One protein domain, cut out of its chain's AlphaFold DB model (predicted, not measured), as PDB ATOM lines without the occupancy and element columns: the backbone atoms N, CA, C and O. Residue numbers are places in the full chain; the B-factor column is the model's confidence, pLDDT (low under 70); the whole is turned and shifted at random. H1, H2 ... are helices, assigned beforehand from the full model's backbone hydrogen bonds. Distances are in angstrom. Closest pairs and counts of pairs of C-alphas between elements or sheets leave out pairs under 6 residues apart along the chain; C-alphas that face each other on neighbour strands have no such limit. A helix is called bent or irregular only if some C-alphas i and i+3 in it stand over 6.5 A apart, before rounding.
ATOM      1  N   THR A  39     209.493 199.513 145.848       87.62
ATOM      2  CA  THR A  39     208.782 199.820 144.601       87.62
ATOM      3  C   THR A  39     209.364 199.011 143.436       87.62
ATOM      4  O   THR A  39     210.475 198.480 143.513       87.62
ATOM      5  N   ALA A  40     208.621 198.890 142.333       82.38
ATOM      6  CA  ALA A  40     209.106 198.171 141.150       82.38
ATOM      7  C   ALA A  40     210.420 198.767 140.605       82.38
ATOM      8  O   ALA A  40     211.336 198.022 140.268       82.38
ATOM      9  N   ALA A  41     210.536 200.100 140.602       82.88
ATOM     10  CA  ALA A  41     211.745 200.802 140.175       82.88
ATOM     11  C   ALA A  41     212.942 200.495 141.090       82.88
ATOM     12  O   ALA A  41     214.001 200.112 140.607       82.88
ATOM     13  N   GLN A  42     212.750 200.565 142.411       85.19
ATOM     14  CA  GLN A  42     213.808 200.245 143.377       85.19
ATOM     15  C   GLN A  42     214.239 198.774 143.307       85.19
ATOM     16  O   GLN A  42     215.412 198.460 143.487       85.19
ATOM     17  N   ARG A  43     213.308 197.853 143.024       88.31
ATOM     18  CA  ARG A  43     213.653 196.445 142.768       88.31
ATOM     19  C   ARG A  43     214.512 196.286 141.522       88.31
ATOM     20  O   ARG A  43     215.482 195.537 141.572       88.31
ATOM     21  N   ALA A  44     214.169 196.971 140.433       83.38
ATOM     22  CA  ALA A  44     214.946 196.929 139.198       83.38
ATOM     23  C   ALA A  44     216.358 197.502 139.397       83.38
ATOM     24  O   ALA A  44     217.331 196.893 138.962       83.38
ATOM     25  N   GLU A  45     216.478 198.617 140.117       85.75
ATOM     26  CA  GLU A  45     217.767 199.226 140.461       85.75
ATOM     27  C   GLU A  45     218.627 198.289 141.314       85.75
ATOM     28  O   GLU A  45     219.786 198.033 140.986       85.75
ATOM     29  N   ARG A  46     218.043 197.707 142.369       88.50
ATOM     30  CA  ARG A  46     218.744 196.736 143.213       88.50
ATOM     31  C   ARG A  46     219.197 195.516 142.413       88.50
ATOM     32  O   ARG A  46     220.334 195.087 142.561       88.50
ATOM     33  N   LEU A  47     218.344 195.002 141.530       87.06
ATOM     34  CA  LEU A  47     218.688 193.881 140.660       87.06
ATOM     35  C   LEU A  47     219.858 194.218 139.726       87.06
ATOM     36  O   LEU A  47     220.752 193.393 139.556       87.06
ATOM     37  N   ALA A  48     219.876 195.416 139.137       86.06
ATOM     38  CA  ALA A  48     220.981 195.861 138.293       86.06
ATOM     39  C   ALA A  48     222.299 195.964 139.085       86.06
ATOM     40  O   ALA A  48     223.336 195.491 138.619       86.06
ATOM     41  N   ALA A  49     222.253 196.512 140.303       87.12
ATOM     42  CA  ALA A  49     223.416 196.603 141.188       87.12
ATOM     43  C   ALA A  49     223.943 195.222 141.620       87.12
ATOM     44  O   ALA A  49     225.157 194.987 141.640       87.12
ATOM     45  N   ASP A  50     223.041 194.287 141.922       85.88
ATOM     46  CA  ASP A  50     223.394 192.911 142.268       85.88
ATOM     47  C   ASP A  50     224.046 192.200 141.068       85.88
ATOM     48  O   ASP A  50     225.088 191.560 141.222       85.88
ATOM     49  N   ARG A  51     223.499 192.364 139.852       84.12
ATOM     50  CA  ARG A  51     224.086 191.811 138.614       84.12
ATOM     51  C   ARG A  51     225.499 192.332 138.370       84.12
ATOM     52  O   ARG A  51     226.396 191.540 138.093       84.12
ATOM     53  N   GLU A  52     225.716 193.634 138.521       85.12
ATOM     54  CA  GLU A  52     227.041 194.246 138.383       85.12
ATOM     55  C   GLU A  52     228.032 193.707 139.429       85.12
ATOM     56  O   GLU A  52     229.176 193.382 139.109       85.12
ATOM     57  N   THR A  53     227.584 193.531 140.675       85.06
ATOM     58  CA  THR A  53     228.405 192.932 141.738       85.06
ATOM     59  C   THR A  53     228.809 191.500 141.386       85.06
ATOM     60  O   THR A  53     229.978 191.136 141.519       85.06
ATOM     61  N   VAL A  54     227.869 190.694 140.882       83.06
ATOM     62  CA  VAL A  54     228.129 189.314 140.449       83.06
ATOM     63  C   VAL A  54     229.123 189.268 139.289       83.06
ATOM     64  O   VAL A  54     230.062 188.475 139.353       83.06
ATOM     65  N   ARG A  55     228.977 190.131 138.270       83.12
ATOM     66  CA  ARG A  55     229.948 190.226 137.160       83.12
ATOM     67  C   ARG A  55     231.353 190.508 137.688       83.12
ATOM     68  O   ARG A  55     232.305 189.809 137.342       83.12
ATOM     69  N   ARG A  56     231.468 191.483 138.596       82.56
ATOM     70  CA  ARG A  56     232.748 191.892 139.185       82.56
ATOM     71  C   ARG A  56     233.380 190.800 140.053       82.56
ATOM     72  O   ARG A  56     234.596 190.649 140.033       82.56
ATOM     73  N   MET A  57     232.577 190.038 140.796       84.38
ATOM     74  CA  MET A  57     233.067 188.967 141.674       84.38
ATOM     75  C   MET A  57     233.403 187.669 140.933       84.38
ATOM     76  O   MET A  57     234.371 187.005 141.294       84.38
ATOM     77  N   MET A  58     232.611 187.282 139.931       76.62
ATOM     78  CA  MET A  58     232.814 186.022 139.205       76.62
ATOM     79  C   MET A  58     233.843 186.140 138.078       76.62
ATOM     80  O   MET A  58     234.307 185.118 137.581       76.62
ATOM     81  N   GLY A  59     234.219 187.362 137.680       68.75
ATOM     82  CA  GLY A  59     235.191 187.589 136.607       68.75
ATOM     83  C   GLY A  59     234.701 187.112 135.236       68.75
ATOM     84  O   GLY A  59     235.514 186.868 134.347       68.75
ATOM     85  N   VAL A  60     233.384 186.951 135.073       66.75
ATOM     86  CA  VAL A  60     232.745 186.550 133.818       66.75
ATOM     87  C   VAL A  60     231.917 187.719 133.307       66.75
ATOM     88  O   VAL A  60     231.059 188.241 134.023       66.75
ATOM     89  N   ASP A  61     232.166 188.106 132.060       67.12
ATOM     90  CA  ASP A  61     231.427 189.158 131.365       67.12
ATOM     91  C   ASP A  61     230.092 188.604 130.838       67.12
ATOM     92  O   ASP A  61     229.940 188.291 129.658       67.12
ATOM     93  N   LEU A  62     229.151 188.367 131.759       69.12
ATOM     94  CA  LEU A  62     227.777 187.980 131.434       69.12
ATOM     95  C   LEU A  62     226.934 189.222 131.149       69.12
ATOM     96  O   LEU A  62     226.788 190.101 132.007       69.12
ATOM     97  N   ARG A  63     226.303 189.242 129.976       75.44
ATOM     98  CA  ARG A  63     225.409 190.323 129.556       75.44
ATOM     99  C   ARG A  63     224.024 190.178 130.181       75.44
ATOM    100  O   ARG A  63     223.601 189.088 130.574       75.44
ATOM    101  N   ASP A  64     223.280 191.278 130.253       71.25
ATOM    102  CA  ASP A  64     221.944 191.282 130.857       71.25
ATOM    103  C   ASP A  64     220.958 190.354 130.130       71.25
ATOM    104  O   ASP A  64     220.156 189.683 130.780       71.25
ATOM    105  N   GLU A  65     221.084 190.198 128.810       71.69
ATOM    106  CA  GLU A  65     220.247 189.282 128.024       71.69
ATOM    107  C   GLU A  65     220.552 187.804 128.313       71.69
ATOM    108  O   GLU A  65     219.755 186.920 127.990       71.69
ATOM    109  N   GLU A  66     221.730 187.507 128.860       69.81
ATOM    110  CA  GLU A  66     222.128 186.160 129.283       69.81
ATOM    111  C   GLU A  66     221.599 185.863 130.691       69.81
ATOM    112  O   GLU A  66     221.184 184.735 130.954       69.81
ATOM    113  N   PHE A  67     221.487 186.882 131.552       71.44
ATOM    114  CA  PHE A  67     220.751 186.787 132.817       71.44
ATOM    115  C   PHE A  67     219.251 186.560 132.610       71.44
ATOM    116  O   PHE A  67     218.645 185.788 133.347       71.44
ATOM    117  N   GLU A  68     218.640 187.207 131.620       72.19
ATOM    118  CA  GLU A  68     217.206 187.048 131.336       72.19
ATOM    119  C   GLU A  68     216.860 185.696 130.707       72.19
ATOM    120  O   GLU A  68     215.770 185.167 130.923       72.19
ATOM    121  N   ARG A  69     217.797 185.115 129.949       75.38
ATOM    122  CA  ARG A  69     217.666 183.765 129.381       75.38
ATOM    123  C   ARG A  69     218.035 182.659 130.363       75.38
ATOM    124  O   ARG A  69     217.797 181.487 130.064       75.38
ATOM    125  N   ALA A  70     218.622 183.006 131.507       68.25
ATOM    126  CA  ALA A  70     218.955 182.027 132.522       68.25
ATOM    127  C   ALA A  70     217.667 181.374 133.054       68.25
ATOM    128  O   ALA A  70     216.659 182.054 133.264       68.25
ATOM    129  N   PRO A  71     217.668 180.051 133.279       73.88
ATOM    130  CA  PRO A  71     216.524 179.392 133.890       73.88
ATOM    131  C   PRO A  71     216.224 180.027 135.255       73.88
ATOM    132  O   PRO A  71     217.142 180.318 136.020       73.88
ATOM    133  N   ASP A  72     214.940 180.208 135.582       79.38
ATOM    134  CA  ASP A  72     214.498 180.706 136.893       79.38
ATOM    135  C   ASP A  72     214.707 179.631 137.973       79.38
ATOM    136  O   ASP A  72     213.786 178.944 138.427       79.38
ATOM    137  N   VAL A  73     215.972 179.423 138.341       78.94
ATOM    138  CA  VAL A  73     216.400 178.382 139.278       78.94
ATOM    139  C   VAL A  73     215.746 178.595 140.642       78.94
ATOM    140  O   VAL A  73     215.261 177.634 141.239       78.94
ATOM    141  N   LEU A  74     215.667 179.841 141.120       75.38
ATOM    142  CA  LEU A  74     215.057 180.156 142.413       75.38
ATOM    143  C   LEU A  74     213.543 179.932 142.400       75.38
ATOM    144  O   LEU A  74     213.027 179.279 143.308       75.38
ATOM    145  N   GLY A  75     212.827 180.388 141.368       81.94
ATOM    146  CA  GLY A  75     211.396 180.117 141.235       81.94
ATOM    147  C   GLY A  75     211.090 178.622 141.146       81.94
ATOM    148  O   GLY A  75     210.131 178.147 141.762       81.94
ATOM    149  N   ASN A  76     211.937 177.846 140.469       84.94
ATOM    150  CA  ASN A  76     211.818 176.389 140.421       84.94
ATOM    151  C   ASN A  76     212.056 175.737 141.791       84.94
ATOM    152  O   ASN A  76     211.283 174.865 142.189       84.94
ATOM    153  N   ILE A  77     213.058 176.187 142.554       87.75
ATOM    154  CA  ILE A  77     213.293 175.716 143.928       87.75
ATOM    155  C   ILE A  77     212.077 176.003 144.815       87.75
ATOM    156  O   ILE A  77     211.616 175.109 145.530       87.75
ATOM    157  N   TYR A  78     211.509 177.212 144.745       84.50
ATOM    158  CA  TYR A  78     210.316 177.561 145.517       84.50
ATOM    159  C   TYR A  78     209.097 176.720 145.129       84.50
ATOM    160  O   TYR A  78     208.366 176.268 146.014       84.50
ATOM    161  N   LYS A  79     208.890 176.449 143.834       88.88
ATOM    162  CA  LYS A  79     207.833 175.537 143.363       88.88
ATOM    163  C   LYS A  79     208.000 174.137 143.953       88.88
ATOM    164  O   LYS A  79     207.057 173.623 144.551       88.88
ATOM    165  N   ILE A  80     209.205 173.572 143.878       89.00
ATOM    166  CA  ILE A  80     209.518 172.249 144.438       89.00
ATOM    167  C   ILE A  80     209.275 172.229 145.954       89.00
ATOM    168  O   ILE A  80     208.695 171.281 146.483       89.00
ATOM    169  N   ALA A  81     209.688 173.275 146.673       87.25
ATOM    170  CA  ALA A  81     209.456 173.383 148.111       87.25
ATOM    171  C   ALA A  81     207.952 173.423 148.441       87.25
ATOM    172  O   ALA A  81     207.491 172.689 149.318       87.25
ATOM    173  N   ALA A  82     207.168 174.215 147.705       86.88
ATOM    174  CA  ALA A  82     205.722 174.302 147.885       86.88
ATOM    175  C   ALA A  82     205.014 172.966 147.598       86.88
ATOM    176  O   ALA A  82     204.116 172.567 148.341       86.88
ATOM    177  N   GLU A  83     205.428 172.249 146.554       88.12
ATOM    178  CA  GLU A  83     204.912 170.917 146.226       88.12
ATOM    179  C   GLU A  83     205.224 169.894 147.320       88.12
ATOM    180  O   GLU A  83     204.322 169.177 147.757       88.12
ATOM    181  N   LYS A  84     206.458 169.880 147.839       83.38
ATOM    182  CA  LYS A  84     206.846 169.004 148.956       83.38
ATOM    183  C   LYS A  84     206.012 169.268 150.210       83.38
ATOM    184  O   LYS A  84     205.560 168.321 150.855       83.38
ATOM    185  N   VAL A  85     205.741 170.535 150.530       84.81
ATOM    186  CA  VAL A  85     204.880 170.910 151.665       84.81
ATOM    187  C   VAL A  85     203.436 170.439 151.455       84.81
ATOM    188  O   VAL A  85     202.816 169.923 152.386       84.81
ATOM    189  N   ARG A  86     202.884 170.577 150.243       80.88
ATOM    190  CA  ARG A  86     201.531 170.083 149.919       80.88
ATOM    191  C   ARG A  86     201.451 168.556 149.993       80.88
ATOM    192  O   ARG A  86     200.495 168.033 150.561       80.88
ATOM    193  N   ALA A  87     202.463 167.852 149.489       81.00
ATOM    194  CA  ALA A  87     202.541 166.395 149.546       81.00
ATOM    195  C   ALA A  87     202.589 165.877 150.995       81.00
ATOM    196  O   ALA A  87     201.834 164.971 151.341       81.00
ATOM    197  N   ALA A  88     203.383 166.513 151.865       74.50
ATOM    198  CA  ALA A  88     203.462 166.173 153.289       74.50
ATOM    199  C   ALA A  88     202.130 166.392 154.040       74.50
ATOM    200  O   ALA A  88     201.781 165.629 154.943       74.50
TER     201      ALA A  88
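This is residues 39 to 88 of the 111 residues of an uncharacterized protein of Streptomyces sp. NRRL WC-3701 (UniProt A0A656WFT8). Two long helices, H1 and H3, make the two limbs of an open, roughly L-shaped model, and the short helix H2 lies near the corner between them. No helix touches another, and there is no packed core: H3 sticks out as a free arm, and the first part of H1, residues 40 to 47, sticks out as well. The printed part has 50 residues, with three named helices in the order H1, H2, H3 and no named strand; the class is all helix, with 41 residues in the named helices. The whole is only just extended, close to loose, with a radius of gyration of the C-alphas of 14.7 A, and the C-alphas span 41 by 28 by 18 A along their three main axes.

The longest helix, H1, holds 19 residues, 40 to 58, and measures 26.7 A from its first to its last C-alpha. It begins at C-alpha 40, at (209.106, 198.171, 141.150), and ends at C-alpha 58, at (232.814, 186.022, 139.205). H2 is a short helix of residues 64 to 69. H3 holds residues 73 to 88 and measures 22.6 A from its first to its last C-alpha; its last C-alpha, that of Ala 88, is at (203.462, 166.173, 153.289).

H1 touches no helix. H1 and H2 are only just apart, with a closest C-alpha distance of 8.1 A, and a tight link of 5 residues joins them. H2 and H3 are apart too, and a tight link of 3 residues joins them. H1 and H3 are apart, with no C-alpha of the one within 8 A of the other. None of the helices is bent or irregular. In H1, H2 and H3 every backbone O i to N i+4 pair inside the helix is within hydrogen-bond range.

The two C-alphas farthest apart are those of Asp 61, between H1 and H2, and Ala 88, at 42.3 A. The first and last printed C-alphas, those of Thr 39 and Ala 88, are 35.2 A apart. Residues 39 to 47, of which 40 to 47 belong to H1, stand free, and so do residues 68 to 88, of which 73 to 88 belong to H3. The printed part runs from residue 39 to residue 88 with no cut, and neither of its two links is long. The mean pLDDT of the printed part is 80.7; residues 59 to 62, residue 66 and residue 70 are under 70. The mean pLDDT is 85 for H1, 72 for H2 and 84 for H3.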